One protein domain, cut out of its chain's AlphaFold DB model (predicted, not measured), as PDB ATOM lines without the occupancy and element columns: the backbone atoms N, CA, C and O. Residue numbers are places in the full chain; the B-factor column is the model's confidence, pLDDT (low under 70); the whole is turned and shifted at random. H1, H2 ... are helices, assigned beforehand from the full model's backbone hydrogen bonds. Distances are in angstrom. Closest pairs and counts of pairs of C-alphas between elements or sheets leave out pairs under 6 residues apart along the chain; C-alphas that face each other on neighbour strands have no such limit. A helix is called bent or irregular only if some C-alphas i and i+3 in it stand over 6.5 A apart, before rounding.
ATOM      1  N   GLU A 212     115.323  23.895 -49.069       68.50
ATOM      2  CA  GLU A 212     115.795  23.017 -47.992       68.50
ATOM      3  C   GLU A 212     116.788  23.738 -47.059       68.50
ATOM      4  O   GLU A 212     116.621  23.709 -45.841       68.50
ATOM      5  N   ASP A 213     117.764  24.475 -47.606       75.31
ATOM      6  CA  ASP A 213     118.723  25.275 -46.820       75.31
ATOM      7  C   ASP A 213     118.035  26.311 -45.906       75.31
ATOM      8  O   ASP A 213     118.467  26.523 -44.768       75.31
ATOM      9  N   ASP A 214     116.969  26.968 -46.381       81.69
ATOM     10  CA  ASP A 214     116.233  27.963 -45.594       81.69
ATOM     11  C   ASP A 214     115.364  27.321 -44.501       81.69
ATOM     12  O   ASP A 214     115.259  27.886 -43.406       81.69
ATOM     13  N   GLU A 215     114.796  26.134 -44.738       84.56
ATOM     14  CA  GLU A 215     114.089  25.354 -43.712       84.56
ATOM     15  C   GLU A 215     115.048  24.838 -42.627       84.56
ATOM     16  O   GLU A 215     114.793  25.019 -41.428       84.56
ATOM     17  N   LEU A 216     116.200  24.287 -43.026       86.75
ATOM     18  CA  LEU A 216     117.258  23.857 -42.108       86.75
ATOM     19  C   LEU A 216     117.786  25.045 -41.279       86.75
ATOM     20  O   LEU A 216     117.946  24.942 -40.055       86.75
ATOM     21  N   PHE A 217     117.983  26.209 -41.911       89.44
ATOM     22  CA  PHE A 217     118.378  27.436 -41.215       89.44
ATOM     23  C   PHE A 217     117.289  27.943 -40.263       89.44
ATOM     24  O   PHE A 217     117.607  28.400 -39.163       89.44
ATOM     25  N   ALA A 218     116.009  27.855 -40.638       88.94
ATOM     26  CA  ALA A 218     114.897  28.225 -39.765       88.94
ATOM     27  C   ALA A 218     114.842  27.333 -38.511       88.94
ATOM     28  O   ALA A 218     114.635  27.849 -37.407       88.94
ATOM     29  N   GLY A 219     115.112  26.031 -38.658       87.75
ATOM     30  CA  GLY A 219     115.280  25.092 -37.545       87.75
ATOM     31  C   GLY A 219     116.394  25.517 -36.584       87.75
ATOM     32  O   GLY A 219     116.144  25.704 -35.389       87.75
ATOM     33  N   PHE A 220     117.601  25.767 -37.107       91.12
ATOM     34  CA  PHE A 220     118.736  26.281 -36.328       91.12
ATOM     35  C   PHE A 220     118.414  27.615 -35.624       91.12
ATOM     36  O   PHE A 220     118.607  27.762 -34.413       91.12
ATOM     37  N   TRP A 221     117.867  28.585 -36.362       91.75
ATOM     38  CA  TRP A 221     117.568  29.933 -35.865       91.75
ATOM     39  C   TRP A 221     116.466  29.960 -34.797       91.75
ATOM     40  O   TRP A 221     116.441  30.853 -33.946       91.75
ATOM     41  N   LYS A 222     115.545  28.988 -34.811       89.19
ATOM     42  CA  LYS A 222     114.508  28.852 -33.780       89.19
ATOM     43  C   LYS A 222     115.112  28.495 -32.420       89.19
ATOM     44  O   LYS A 222     114.687  29.085 -31.423       89.19
ATOM     45  N   VAL A 223     116.087  27.579 -32.413       88.94
ATOM     46  CA  VAL A 223     116.718  26.997 -31.213       88.94
ATOM     47  C   VAL A 223     117.846  27.869 -30.654       88.94
ATOM     48  O   VAL A 223     118.034  27.901 -29.440       88.94
ATOM     49  N   TYR A 224     118.574  28.606 -31.498       88.62
ATOM     50  CA  TYR A 224     119.703  29.420 -31.041       88.62
ATOM     51  C   TYR A 224     119.257  30.564 -30.096       88.62
ATOM     52  O   TYR A 224     118.468  31.419 -30.516       88.62
ATOM     53  N   PRO A 225     119.762  30.644 -28.844       84.88
ATOM     54  CA  PRO A 225     119.238  31.600 -27.860       84.88
ATOM     55  C   PRO A 225     119.467  33.086 -28.205       84.88
ATOM     56  O   PRO A 225     118.595  33.917 -27.955       84.88
ATOM     57  N   ARG A 226     120.610  33.446 -28.816       83.19
ATOM     58  CA  ARG A 226     120.976  34.843 -29.147       83.19
ATOM     59  C   ARG A 226     120.700  35.178 -30.617       83.19
ATOM     60  O   ARG A 226     121.510  34.903 -31.502       83.19
ATOM     61  N   LYS A 227     119.564  35.828 -30.883       86.75
ATOM     62  CA  LYS A 227     119.036  36.083 -32.240       86.75
ATOM     63  C   LYS A 227     119.527  37.403 -32.847       86.75
ATOM     64  O   LYS A 227     118.738  38.313 -33.081       86.75
ATOM     65  N   VAL A 228     120.830  37.514 -33.123       82.62
ATOM     66  CA  VAL A 228     121.437  38.743 -33.684       82.62
ATOM     67  C   VAL A 228     122.163  38.472 -35.008       82.62
ATOM     68  O   VAL A 228     122.946  37.531 -35.114       82.62
ATOM     69  N   GLY A 229     121.935  39.324 -36.016       84.25
ATOM     70  CA  GLY A 229     122.638  39.269 -37.308       84.25
ATOM     71  C   GLY A 229     122.160  38.161 -38.255       84.25
ATOM     72  O   GLY A 229     122.992  37.475 -38.850       84.25
ATOM     73  N   LYS A 230     120.836  37.987 -38.399       86.69
ATOM     74  CA  LYS A 230     120.192  36.890 -39.152       86.69
ATOM     75  C   LYS A 230     120.787  36.666 -40.548       86.69
ATOM     76  O   LYS A 230     121.157  35.539 -40.854       86.69
ATOM     77  N   ASP A 231     120.973  37.708 -41.359       85.00
ATOM     78  CA  ASP A 231     121.501  37.559 -42.729       85.00
ATOM     79  C   ASP A 231     122.973  37.140 -42.776       85.00
ATOM     80  O   ASP A 231     123.393  36.395 -43.662       85.00
ATOM     81  N   ALA A 232     123.772  37.597 -41.810       84.38
ATOM     82  CA  ALA A 232     125.165  37.189 -41.686       84.38
ATOM     83  C   ALA A 232     125.266  35.733 -41.205       84.38
ATOM     84  O   ALA A 232     126.103  34.979 -41.699       84.38
ATOM     85  N   ALA A 233     124.389  35.320 -40.281       88.06
ATOM     86  CA  ALA A 233     124.258  33.929 -39.856       88.06
ATOM     87  C   ALA A 233     123.779  33.023 -41.004       88.06
ATOM     88  O   ALA A 233     124.420  32.008 -41.247       88.06
ATOM     89  N   ARG A 234     122.758  33.421 -41.777       88.81
ATOM     90  CA  ARG A 234     122.262  32.684 -42.956       88.81
ATOM     91  C   ARG A 234     123.357  32.478 -44.004       88.81
ATOM     92  O   ARG A 234     123.558  31.365 -44.474       88.81
ATOM     93  N   LYS A 235     124.136  33.522 -44.315       86.94
ATOM     94  CA  LYS A 235     125.290  33.425 -45.232       86.94
ATOM     95  C   LYS A 235     126.396  32.506 -44.699       86.94
ATOM     96  O   LYS A 235     127.008  31.782 -45.479       86.94
ATOM     97  N   ALA A 236     126.657  32.521 -43.390       86.12
ATOM     98  CA  ALA A 236     127.605  31.597 -42.764       86.12
ATOM     99  C   ALA A 236     127.087  30.146 -42.767       86.12
ATOM    100  O   ALA A 236     127.871  29.236 -43.010       86.12
ATOM    101  N   PHE A 237     125.782  29.946 -42.556       88.06
ATOM    102  CA  PHE A 237     125.104  28.649 -42.578       88.06
ATOM    103  C   PHE A 237     125.140  28.028 -43.979       88.06
ATOM    104  O   PHE A 237     125.731  26.970 -44.151       88.06
ATOM    105  N   ALA A 238     124.658  28.741 -45.003       88.19
ATOM    106  CA  ALA A 238     124.682  28.282 -46.398       88.19
ATOM    107  C   ALA A 238     126.105  27.949 -46.894       88.19
ATOM    108  O   ALA A 238     126.313  26.995 -47.641       88.19
ATOM    109  N   LYS A 239     127.133  28.675 -46.422       87.69
ATOM    110  CA  LYS A 239     128.542  28.360 -46.725       87.69
ATOM    111  C   LYS A 239     128.982  26.981 -46.202       87.69
ATOM    112  O   LYS A 239     129.936  26.418 -46.740       87.69
ATOM    113  N   ARG A 240     128.334  26.445 -45.163       84.38
ATOM    114  CA  ARG A 240     128.621  25.112 -44.609       84.38
ATOM    115  C   ARG A 240     127.924  23.971 -45.348       84.38
ATOM    116  O   ARG A 240     128.317  22.840 -45.103       84.38
ATOM    117  N   LYS A 241     126.976  24.260 -46.255       84.44
ATOM    118  CA  LYS A 241     126.138  23.262 -46.950       84.44
ATOM    119  C   LYS A 241     125.593  22.188 -45.988       84.44
ATOM    120  O   LYS A 241     125.929  21.014 -46.141       84.44
ATOM    121  N   PRO A 242     124.863  22.592 -44.935       80.50
ATOM    122  CA  PRO A 242     124.409  21.667 -43.913       80.50
ATOM    123  C   PRO A 242     123.359  20.718 -44.484       80.50
ATOM    124  O   PRO A 242     122.381  21.151 -45.078       80.50
ATOM    125  N   ASP A 243     123.552  19.427 -44.254       85.56
ATOM    126  CA  ASP A 243     122.526  18.412 -44.439       85.56
ATOM    127  C   ASP A 243     121.726  18.212 -43.135       85.56
ATOM    128  O   ASP A 243     121.968  18.857 -42.104       85.56
ATOM    129  N   ALA A 244     120.749  17.305 -43.166       82.31
ATOM    130  CA  ALA A 244     119.939  16.981 -41.993       82.31
ATOM    131  C   ALA A 244     120.778  16.413 -40.826       82.31
ATOM    132  O   ALA A 244     120.453  16.654 -39.661       82.31
ATOM    133  N   GLU A 245     121.872  15.699 -41.117       83.06
ATOM    134  CA  GLU A 245     122.753  15.113 -40.102       83.06
ATOM    135  C   GLU A 245     123.622  16.184 -39.420       83.06
ATOM    136  O   GLU A 245     123.726  16.221 -38.187       83.06
ATOM    137  N   LEU A 246     124.198  17.107 -40.194       84.75
ATOM    138  CA  LEU A 246     124.959  18.242 -39.684       84.75
ATOM    139  C   LEU A 246     124.059  19.212 -38.917       84.75
ATOM    140  O   LEU A 246     124.472  19.702 -37.865       84.75
ATOM    141  N   LEU A 247     122.820  19.443 -39.368       86.88
ATOM    142  CA  LEU A 247     121.852  20.214 -38.588       86.88
ATOM    143  C   LEU A 247     121.554  19.528 -37.247       86.88
ATOM    144  O   LEU A 247     121.573  20.199 -36.216       86.88
ATOM    145  N   ALA A 248     121.330  18.211 -37.223       85.88
ATOM    146  CA  ALA A 248     121.111  17.478 -35.976       85.88
ATOM    147  C   ALA A 248     122.318  17.596 -35.023       85.88
ATOM    148  O   ALA A 248     122.137  17.879 -33.834       85.88
ATOM    149  N   LYS A 249     123.549  17.486 -35.546       86.88
ATOM    150  CA  LYS A 249     124.798  17.730 -34.799       86.88
ATOM    151  C   LYS A 249     124.875  19.162 -34.253       86.88
ATOM    152  O   LYS A 249     125.146  19.345 -33.065       86.88
ATOM    153  N   MET A 250     124.574  20.171 -35.074       89.19
ATOM    154  CA  MET A 250     124.541  21.577 -34.654       89.19
ATOM    155  C   MET A 250     123.501  21.825 -33.556       89.19
ATOM    156  O   MET A 250     123.812  22.468 -32.556       89.19
ATOM    157  N   LEU A 251     122.282  21.302 -33.705       88.81
ATOM    158  CA  LEU A 251     121.210  21.450 -32.717       88.81
ATOM    159  C   LEU A 251     121.555  20.758 -31.393       88.81
ATOM    160  O   LEU A 251     121.346  21.347 -30.332       88.81
ATOM    161  N   ALA A 252     122.142  19.558 -31.438       86.19
ATOM    162  CA  ALA A 252     122.619  18.856 -30.248       86.19
ATOM    163  C   ALA A 252     123.751  19.623 -29.538       86.19
ATOM    164  O   ALA A 252     123.763  19.702 -28.308       86.19
ATOM    165  N   ALA A 253     124.674  20.228 -30.293       86.56
ATOM    166  CA  ALA A 253     125.727  21.077 -29.739       86.56
ATOM    167  C   ALA A 253     125.162  22.355 -29.097       86.56
ATOM    168  O   ALA A 253     125.521  22.664 -27.962       86.56
ATOM    169  N   VAL A 254     124.231  23.057 -29.759       88.19
ATOM    170  CA  VAL A 254     123.555  24.244 -29.198       88.19
ATOM    171  C   VAL A 254     122.773  23.887 -27.933       88.19
ATOM    172  O   VAL A 254     122.878  24.604 -26.942       88.19
ATOM    173  N   ALA A 255     122.034  22.773 -27.923       84.94
ATOM    174  CA  ALA A 255     121.280  22.327 -26.750       84.94
ATOM    175  C   ALA A 255     122.193  22.017 -25.550       84.94
ATOM    176  O   ALA A 255     121.871  22.399 -24.425       84.94
ATOM    177  N   ARG A 256     123.351  21.382 -25.787       82.19
ATOM    178  CA  ARG A 256     124.358  21.091 -24.751       82.19
ATOM    179  C   ARG A 256     125.044  22.368 -24.255       82.19
ATOM    180  O   ARG A 256     125.120  22.606 -23.054       82.19
ATOM    181  N   GLN A 257     125.488  23.231 -25.168       83.50
ATOM    182  CA  GLN A 257     126.182  24.480 -24.831       83.50
ATOM    183  C   GLN A 257     125.260  25.489 -24.128       83.50
ATOM    184  O   GLN A 257     125.706  26.167 -23.205       83.50
ATOM    185  N   ALA A 258     123.965  25.523 -24.458       82.38
ATOM    186  CA  ALA A 258     122.970  26.341 -23.758       82.38
ATOM    187  C   ALA A 258     122.738  25.929 -22.292       82.38
ATOM    188  O   ALA A 258     122.263  26.745 -21.502       82.38
ATOM    189  N   GLN A 259     123.093  24.699 -21.909       79.88
ATOM    190  CA  GLN A 259     123.049  24.245 -20.515       79.88
ATOM    191  C   GLN A 259     124.325  24.596 -19.730       79.88
ATOM    192  O   GLN A 259     124.304  24.537 -18.499       79.88
ATOM    193  N   SER A 260     125.410  24.995 -20.409       79.19
ATOM    194  CA  SER A 260     126.683  25.339 -19.765       79.19
ATOM    195  C   SER A 260     126.552  26.537 -18.820       79.19
ATOM    196  O   SER A 260     125.832  27.501 -19.096       79.19
ATOM    197  N   GLU A 261     127.307  26.522 -17.718       71.38
ATOM    198  CA  GLU A 261     127.354  27.661 -16.793       71.38
ATOM    199  C   GLU A 261     127.793  28.948 -17.496       71.38
ATOM    200  O   GLU A 261     127.268  30.018 -17.205       71.38
ATOM    201  N   GLN A 262     128.689  28.846 -18.482       72.56
ATOM    202  CA  GLN A 262     129.173  29.987 -19.254       72.56
ATOM    203  C   GLN A 262     128.048  30.681 -20.036       72.56
ATOM    204  O   GLN A 262     127.978  31.907 -20.014       72.56
ATOM    205  N   TRP A 263     127.140  29.935 -20.678       76.88
ATOM    206  CA  TRP A 263     125.987  30.523 -21.381       76.88
ATOM    207  C   TRP A 263     124.860  30.947 -20.423       76.88
ATOM    208  O   TRP A 263     124.036  31.778 -20.797       76.88
ATOM    209  N   ARG A 264     124.823  30.419 -19.193       75.56
ATOM    210  CA  ARG A 264     123.856  30.816 -18.150       75.56
ATOM    211  C   ARG A 264     124.308  32.017 -17.303       75.56
ATOM    212  O   ARG A 264     123.468  32.679 -16.699       75.56
ATOM    213  N   LYS A 265     125.609  32.311 -17.241       74.12
ATOM    214  CA  LYS A 265     126.191  33.433 -16.482       74.12
ATOM    215  C   LYS A 265     125.798  34.776 -17.125       74.12
ATOM    216  O   LYS A 265     125.866  34.922 -18.344       74.12
ATOM    217  N   LYS A 266     125.403  35.755 -16.295       60.91
ATOM    218  CA  LYS A 266     124.976  37.119 -16.694       60.91
ATOM    219  C   LYS A 266     123.936  37.134 -17.837       60.91
ATOM    220  O   LYS A 266     124.206  37.680 -18.902       60.91
ATOM    221  N   ASP A 267     122.779  36.500 -17.636       64.94
ATOM    222  CA  ASP A 267     121.626  36.537 -18.565       64.94
ATOM    223  C   ASP A 267     121.950  36.187 -20.033       64.94
ATOM    224  O   ASP A 267     121.335  36.691 -20.973       64.94
ATOM    225  N   GLY A 268     122.946  35.323 -20.255       65.56
ATOM    226  CA  GLY A 268     123.357  34.935 -21.602       65.56
ATOM    227  C   GLY A 268     124.215  35.965 -22.340       65.56
ATOM    228  O   GLY A 268     124.414  35.833 -23.552       65.56
ATOM    229  N   GLN A 269     124.795  36.945 -21.637       66.94
ATOM    230  CA  GLN A 269     125.751  37.910 -22.200       66.94
ATOM    231  C   GLN A 269     126.875  37.222 -22.996       66.94
ATOM    232  O   GLN A 269     127.318  37.735 -24.025       66.94
ATOM    233  N   PHE A 270     127.285  36.029 -22.558       71.00
ATOM    234  CA  PHE A 270     128.358  35.246 -23.164       71.00
ATOM    235  C   PHE A 270     127.931  34.333 -24.312       71.00
ATOM    236  O   PHE A 270     128.797  33.764 -24.966       71.00
ATOM    237  N   ILE A 271     126.637  34.194 -24.621       81.81
ATOM    238  CA  ILE A 271     126.216  33.396 -25.782       81.81
ATOM    239  C   ILE A 271     126.865  34.018 -27.033       81.81
ATOM    240  O   ILE A 271     126.638  35.206 -27.292       81.81
ATOM    241  N   PRO A 272     127.670  33.276 -27.816       82.38
ATOM    242  CA  PRO A 272     128.382  33.846 -28.950       82.38
ATOM    243  C   PRO A 272     127.401  34.250 -30.057       82.38
ATOM    244  O   PRO A 272     126.275  33.748 -30.141       82.38
ATOM    245  N   HIS A 273     127.818  35.148 -30.952       85.94
ATOM    246  CA  HIS A 273     127.011  35.455 -32.134       85.94
ATOM    247  C   HIS A 273     126.860  34.204 -33.020       85.94
ATOM    248  O   HIS A 273     127.873  33.560 -33.306       85.94
ATOM    249  N   PRO A 274     125.655  33.899 -33.544       86.94
ATOM    250  CA  PRO A 274     125.426  32.702 -34.360       86.94
ATOM    251  C   PRO A 274     126.322  32.676 -35.605       86.94
ATOM    252  O   PRO A 274     126.836  31.631 -35.983       86.94
ATOM    253  N   THR A 275     126.610  33.836 -36.203       87.56
ATOM    254  CA  THR A 275     127.586  33.967 -37.296       87.56
ATOM    255  C   THR A 275     129.005  33.549 -36.888       87.56
ATOM    256  O   THR A 275     129.707  32.931 -37.684       87.56
ATOM    257  N   THR A 276     129.456  33.885 -35.678       86.19
ATOM    258  CA  THR A 276     130.793  33.522 -35.174       86.19
ATOM    259  C   THR A 276     130.859  32.029 -34.874       86.19
ATOM    260  O   THR A 276     131.795  31.363 -35.309       86.19
ATOM    261  N   TRP A 277     129.819  31.503 -34.223       88.81
ATOM    262  CA  TRP A 277     129.644  30.085 -33.911       88.81
ATOM    263  C   TRP A 277     129.667  29.215 -35.186       88.81
ATOM    264  O   TRP A 277     130.483  28.299 -35.308       88.81
ATOM    265  N   LEU A 278     128.882  29.595 -36.207       89.25
ATOM    266  CA  LEU A 278     128.830  28.932 -37.521       89.25
ATOM    267  C   LEU A 278     130.150  29.017 -38.311       89.25
ATOM    268  O   LEU A 278     130.530  28.092 -39.037       89.25
ATOM    269  N   ASN A 279     130.875  30.130 -38.187       85.94
ATOM    270  CA  ASN A 279     132.171  30.288 -38.849       85.94
ATOM    271  C   ASN A 279     133.294  29.506 -38.157       85.94
ATOM    272  O   ASN A 279     134.234  29.126 -38.852       85.94
ATOM    273  N   ARG A 280     133.212  29.243 -36.846       81.62
ATOM    274  CA  ARG A 280     134.269  28.544 -36.094       81.62
ATOM    275  C   ARG A 280     134.157  27.020 -36.060       81.62
ATOM    276  O   ARG A 280     135.148  26.401 -35.718       81.62
ATOM    277  N   GLY A 281     133.024  26.425 -36.440       84.56
ATOM    278  CA  GLY A 281     132.873  24.963 -36.360       84.56
ATOM    279  C   GLY A 281     132.452  24.461 -34.978       84.56
ATOM    280  O   GLY A 281     132.635  23.291 -34.683       84.56
ATOM    281  N   GLN A 282     131.875  25.314 -34.118       80.12
ATOM    282  CA  GLN A 282     131.693  25.027 -32.680       80.12
ATOM    283  C   GLN A 282     130.678  23.910 -32.341       80.12
ATOM    284  O   GLN A 282     130.309  23.746 -31.180       80.12
ATOM    285  N   TRP A 283     130.200  23.158 -33.335       84.81
ATOM    286  CA  TRP A 283     129.468  21.899 -33.164       84.81
ATOM    287  C   TRP A 283     130.377  20.660 -33.215       84.81
ATOM    288  O   TRP A 283     129.946  19.588 -32.792       84.81
ATOM    289  N   GLU A 284     131.602  20.798 -33.728       79.94
ATOM    290  CA  GLU A 284     132.614  19.734 -33.832       79.94
ATOM    291  C   GLU A 284     133.445  19.624 -32.545       79.94
ATOM    292  O   GLU A 284     133.896  18.536 -32.192       79.94
ATOM    293  N   ASP A 285     133.568  20.728 -31.798       64.50
ATOM    294  CA  ASP A 285     134.245  20.793 -30.500       64.50
ATOM    295  C   ASP A 285     133.460  20.027 -29.416       64.50
ATOM    296  O   ASP A 285     132.599  20.562 -28.702       64.50
ATOM    297  N   GLY A 286     133.765  18.736 -29.285       47.59
ATOM    298  CA  GLY A 286     133.320  17.885 -28.188       47.59
ATOM    299  C   GLY A 286     133.994  18.251 -26.864       47.59
ATOM    300  O   GLY A 286     134.995  17.647 -26.521       47.59
ATOM    301  N   SER A 297     144.870  30.827 -24.116       61.22
ATOM    302  CA  SER A 297     143.460  30.790 -23.682       61.22
ATOM    303  C   SER A 297     143.096  31.949 -22.747       61.22
ATOM    304  O   SER A 297     141.967  32.449 -22.766       61.22
ATOM    305  N   ARG A 298     144.062  32.418 -21.945       74.94
ATOM    306  CA  ARG A 298     143.921  33.560 -21.020       74.94
ATOM    307  C   ARG A 298     145.016  34.608 -21.267       74.94
ATOM    308  O   ARG A 298     145.840  34.855 -20.386       74.94
ATOM    309  N   PRO A 299     145.049  35.228 -22.459       82.50
ATOM    310  CA  PRO A 299     146.090  36.176 -22.804       82.50
ATOM    311  C   PRO A 299     145.939  37.450 -21.970       82.50
ATOM    312  O   PRO A 299     144.829  37.936 -21.741       82.50
ATOM    313  N   GLN A 300     147.068  38.026 -21.554       83.44
ATOM    314  CA  GLN A 300     147.111  39.186 -20.652       83.44
ATOM    315  C   GLN A 300     146.277  40.379 -21.148       83.44
ATOM    316  O   GLN A 300     145.621  41.038 -20.348       83.44
ATOM    317  N   TRP A 301     146.216  40.612 -22.465       87.75
ATOM    318  CA  TRP A 301     145.407  41.691 -23.046       87.75
ATOM    319  C   TRP A 301     143.896  41.518 -22.819       87.75
ATOM    320  O   TRP A 301     143.188  42.516 -22.713       87.75
ATOM    321  N   ALA A 302     143.388  40.282 -22.725       86.69
ATOM    322  CA  ALA A 302     141.974  40.023 -22.451       86.69
ATOM    323  C   ALA A 302     141.655  40.293 -20.973       86.69
ATOM    324  O   ALA A 302     140.701  41.008 -20.672       86.69
ATOM    325  N   LEU A 303     142.522  39.819 -20.069       86.19
ATOM    326  CA  LEU A 303     142.424  40.080 -18.629       86.19
ATOM    327  C   LEU A 303     142.487  41.588 -18.328       86.19
ATOM    328  O   LEU A 303     141.662  42.101 -17.578       86.19
ATOM    329  N   GLN A 304     143.409  42.315 -18.968       85.31
ATOM    330  CA  GLN A 304     143.566  43.765 -18.810       85.31
ATOM    331  C   GLN A 304     142.361  44.570 -19.331       85.31
ATOM    332  O   GLN A 304     142.055  45.633 -18.795       85.31
ATOM    333  N   ALA A 305     141.656  44.056 -20.343       85.25
ATOM    334  CA  ALA A 305     140.401  44.617 -20.845       85.25
ATOM    335  C   ALA A 305     139.166  44.254 -19.983       85.25
ATOM    336  O   ALA A 305     138.069  44.762 -20.229       85.25
ATOM    337  N   GLY A 306     139.335  43.413 -18.955       85.69
ATOM    338  CA  GLY A 306     138.282  42.995 -18.023       85.69
ATOM    339  C   GLY A 306     137.531  41.716 -18.413       85.69
ATOM    340  O   GLY A 306     136.402  41.535 -17.967       85.69
ATOM    341  N   PHE A 307     138.133  40.847 -19.231       84.75
ATOM    342  CA  PHE A 307     137.553  39.577 -19.691       84.75
ATOM    343  C   PHE A 307     138.284  38.366 -19.078       84.75
ATOM    344  O   PHE A 307     139.512  38.359 -18.991       84.75
ATOM    345  N   GLU A 308     137.567  37.310 -18.679       77.88
ATOM    346  CA  GLU A 308     138.125  36.140 -17.973       77.88
ATOM    347  C   GLU A 308     139.022  35.263 -18.876       77.88
ATOM    348  O   GLU A 308     139.942  34.585 -18.391       77.88
ATOM    349  N   ASN A 309     138.760  35.275 -20.189       81.44
ATOM    350  CA  ASN A 309     139.466  34.505 -21.217       81.44
ATOM    351  C   ASN A 309     139.415  35.190 -22.601       81.44
ATOM    352  O   ASN A 309     138.657  36.135 -22.831       81.44
ATOM    353  N   ARG A 310     140.227  34.693 -23.548       81.00
ATOM    354  CA  ARG A 310     140.330  35.222 -24.924       81.00
ATOM    355  C   ARG A 310     138.986  35.276 -25.654       81.00
ATOM    356  O   ARG A 310     138.714  36.225 -26.381       81.00
ATOM    357  N   TRP A 311     138.174  34.238 -25.485       69.25
ATOM    358  CA  TRP A 311     136.915  34.058 -26.204       69.25
ATOM    359  C   TRP A 311     135.861  35.097 -25.800       69.25
ATOM    360  O   TRP A 311     135.159  35.627 -26.661       69.25
ATOM    361  N   GLU A 312     135.800  35.438 -24.513       76.56
ATOM    362  CA  GLU A 312     134.910  36.476 -23.987       76.56
ATOM    363  C   GLU A 312     135.241  37.845 -24.601       76.56
ATOM    364  O   GLU A 312     134.353  38.541 -25.097       76.56
ATOM    365  N   ALA A 313     136.535  38.174 -24.679       83.50
ATOM    366  CA  ALA A 313     137.008  39.396 -25.314       83.50
ATOM    367  C   ALA A 313     136.695  39.426 -26.824       83.50
ATOM    368  O   ALA A 313     136.127  40.400 -27.325       83.50
ATOM    369  N   GLU A 314     137.002  38.350 -27.560       81.31
ATOM    370  CA  GLU A 314     136.776  38.286 -29.012       81.31
ATOM    371  C   GLU A 314     135.284  38.396 -29.389       81.31
ATOM    372  O   GLU A 314     134.963  38.968 -30.438       81.31
ATOM    373  N   ASN A 315     134.366  37.917 -28.536       76.56
ATOM    374  CA  ASN A 315     132.916  38.080 -28.717       76.56
ATOM    375  C   ASN A 315     132.486  39.559 -28.686       76.56
ATOM    376  O   ASN A 315     131.715  39.986 -29.549       76.56
ATOM    377  N   GLU A 316     133.042  40.358 -27.771       80.88
ATOM    378  CA  GLU A 316     132.830  41.815 -27.692       80.88
ATOM    379  C   GLU A 316     133.691  42.608 -28.702       80.88
ATOM    380  O   GLU A 316     133.774  43.838 -28.655       80.88
ATOM    381  N   ARG A 317     134.320  41.916 -29.668       82.19
ATOM    382  CA  ARG A 317     135.258  42.472 -30.665       82.19
ATOM    383  C   ARG A 317     136.502  43.121 -30.043       82.19
ATOM    384  O   ARG A 317     137.125  43.987 -30.667       82.19
ATOM    385  N   CYS A 318     136.877  42.684 -28.845       82.38
ATOM    386  CA  CYS A 318     138.154  42.977 -28.214       82.38
ATOM    387  C   CYS A 318     139.204  41.948 -28.669       82.38
ATOM    388  O   CYS A 318     139.022  40.737 -28.567       82.38
ATOM    389  N   PHE A 319     140.318  42.450 -29.183       88.44
ATOM    390  CA  PHE A 319     141.475  41.719 -29.689       88.44
ATOM    391  C   PHE A 319     142.746  42.403 -29.170       88.44
ATOM    392  O   PHE A 319     142.721  43.583 -28.829       88.44
ATOM    393  N   ALA A 320     143.894  41.724 -29.212       86.19
ATOM    394  CA  ALA A 320     145.171  42.264 -28.721       86.19
ATOM    395  C   ALA A 320     145.493  43.709 -29.172       86.19
ATOM    396  O   ALA A 320     146.010  44.501 -28.390       86.19
ATOM    397  N   HIS A 321     145.159  44.074 -30.415       85.38
ATOM    398  CA  HIS A 321     145.458  45.394 -30.981       85.38
ATOM    399  C   HIS A 321     144.491  46.512 -30.549       85.38
ATOM    400  O   HIS A 321     144.862  47.680 -30.618       85.38
ATOM    401  N   ASN A 322     143.263  46.193 -30.124       88.94
ATOM    402  CA  ASN A 322     142.250  47.175 -29.712       88.94
ATOM    403  C   ASN A 322     141.771  46.994 -28.260       88.94
ATOM    404  O   ASN A 322     140.878  47.718 -27.831       88.94
ATOM    405  N   ALA A 323     142.388  46.091 -27.489       87.31
ATOM    406  CA  ALA A 323     142.069  45.826 -26.083       87.31
ATOM    407  C   ALA A 323     142.173  47.062 -25.178       87.31
ATOM    408  O   ALA A 323     141.399  47.211 -24.242       87.31
ATOM    409  N   HIS A 324     143.058  48.004 -25.514       88.31
ATOM    410  CA  HIS A 324     143.180  49.295 -24.832       88.31
ATOM    411  C   HIS A 324     141.918  50.179 -24.932       88.31
ATOM    412  O   HIS A 324     141.794  51.145 -24.186       88.31
ATOM    413  N   LEU A 325     140.982  49.867 -25.841       87.25
ATOM    414  CA  LEU A 325     139.671  50.518 -25.944       87.25
ATOM    415  C   LEU A 325     138.614  49.875 -25.033       87.25
ATOM    416  O   LEU A 325     137.448  50.247 -25.126       87.25
ATOM    417  N   PHE A 326     138.976  48.901 -24.199       89.31
ATOM    418  CA  PHE A 326     138.060  48.177 -23.323       89.31
ATOM    419  C   PHE A 326     138.507  48.274 -21.861       89.31
ATOM    420  O   PHE A 326     139.700  48.297 -21.558       89.31
ATOM    421  N   ARG A 327     137.533  48.346 -20.953       85.31
ATOM    422  CA  ARG A 327     137.718  48.296 -19.498       85.31
ATOM    423  C   ARG A 327     136.482  47.644 -18.878       85.31
ATOM    424  O   ARG A 327     135.373  47.857 -19.363       85.31
ATOM    425  N   ASP A 328     136.678  46.830 -17.842       82.75
ATOM    426  CA  ASP A 328     135.614  46.101 -17.132       82.75
ATOM    427  C   ASP A 328     134.669  45.313 -18.068       82.75
ATOM    428  O   ASP A 328     133.456  45.229 -17.855       82.75
ATOM    429  N   GLY A 329     135.228  44.758 -19.151       80.00
ATOM    430  CA  GLY A 329     134.496  43.973 -20.144       80.00
ATOM    431  C   GLY A 329     133.603  44.794 -21.084       80.00
ATOM    432  O   GLY A 329     132.748  44.228 -21.765       80.00
ATOM    433  N   ARG A 330     133.758  46.125 -21.134       81.25
ATOM    434  CA  ARG A 330     132.997  47.021 -22.022       81.25
ATOM    435  C   ARG A 330     133.918  47.923 -22.829       81.25
ATOM    436  O   ARG A 330     134.978  48.330 -22.363       81.25
ATOM    437  N   ARG A 331     133.496  48.269 -24.048       84.12
ATOM    438  CA  ARG A 331     134.210  49.242 -24.877       84.12
ATOM    439  C   ARG A 331     134.039  50.639 -24.279       84.12
ATOM    440  O   ARG A 331     132.914  51.098 -24.110       84.12
ATOM    441  N   MET A 332     135.150  51.304 -23.990       82.06
ATOM    442  CA  MET A 332     135.172  52.703 -23.581       82.06
ATOM    443  C   MET A 332     134.773  53.579 -24.772       82.06
ATOM    444  O   MET A 332     135.340  53.462 -25.864       82.06
TER     445      MET A 332
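What this domain is: This is residues 212 to 286 and 297 to 332 of the 336 residues of the protein "Helix-turn-helix domain-containing protein" of Delftia lacustris (UniProt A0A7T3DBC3). Two lobes lie end to end along the longest axis. In the larger one, the longest helix, H3, lies side by side with H1, and H2 and H5 make a second pair, with H4 beyond the last residues of H3; the smaller one is a loose group of the short helices H6 and H7 and the unnamed stretch of residues 316 to 332. No helix of one lobe touches a helix of the other. The printed part has 111 residues, with seven named helices, H1 to H7 in order along the chain, and no named strand, of the class all helix. It is compact, with a radius of gyration of the C-alphas of 15.1 A, yet elongated in outline, spanning 45 by 26 by 22 A.

Where its parts are: H3, residues 244 to 257, is 19.7 A long and begins with C-alpha 244 at (119.939, 16.981, -41.993). H1, residues 212 to 223, is 17.3 A long, with C-alpha 212 at (115.795, 23.017, -47.992). H2, residues 230 to 239, measures 14.1 A, H5, residues 274 to 280, 9.9 A, and H4, residues 261 to 268, 9.6 A. H4 is irregular: C-alphas 263 and 266 are 8.2 A apart. H6, residues 300 to 304, and H7, residues 310 to 315, measure 6.1 A and 8.8 A; H7 ends with C-alpha 315 at (132.916, 38.080, -28.717).

How they stand to each other: H3 touches H1 at a shallow tilt of 12 degrees, the same way; their closest C-alphas, Leu 251 and Phe 220, are 6.5 A apart. H1 only just touches H2, with 3 pairs of C-alphas within 8 A and with residues 213 to 217 alone, at a steep tilt of 51 degrees, opposite ways; the closest C-alphas, Asp 213 and Ala 238, are 6.7 A apart. H2 touches H5 at a shallow tilt of 30 degrees, the same way, with the C-alphas of Ala 233 and Thr 275 closest at 4.2 A. H4 is close to H3 but not clearly touching, about perpendicular at 77 degrees, with the C-alphas of Gln 257 and Trp 263 closest at 7.0 A. H6 and H7 are close but not clearly touching, the C-alphas of Ala 302 and Arg 310 being closest at 5.6 A. H5 and H7 are only just apart, their closest C-alphas 8.2 A from each other. The packing of the helices is mostly aligned, but only just: of 3 pairs that touch, 2 are at a shallow tilt. Every O i to N i+4 pair is within hydrogen-bond range in H2, H3, H5, H6 and H7, against 7 of 8 in H1 and 1 of 4 in H4, where 1 of 5 O i to N i+3 pairs is within range. Residues 326 to 327 pair with residues 330 to 331, antiparallel.

The domain as a whole: The two C-alphas farthest apart, those of Glu 212 and Gln 304, are 45.3 A apart. Residues 287 to 296 are cut out, in the link from H5 to H6, and C-alphas 286 and 297 are 17.0 A apart across the cut. Of the links that are printed whole, that from H1 to H2 is short and the others are tight. The mean pLDDT of the printed part is 82.4; residues 212, 266 to 269, 285 to 286, 297 and 311 are under 70.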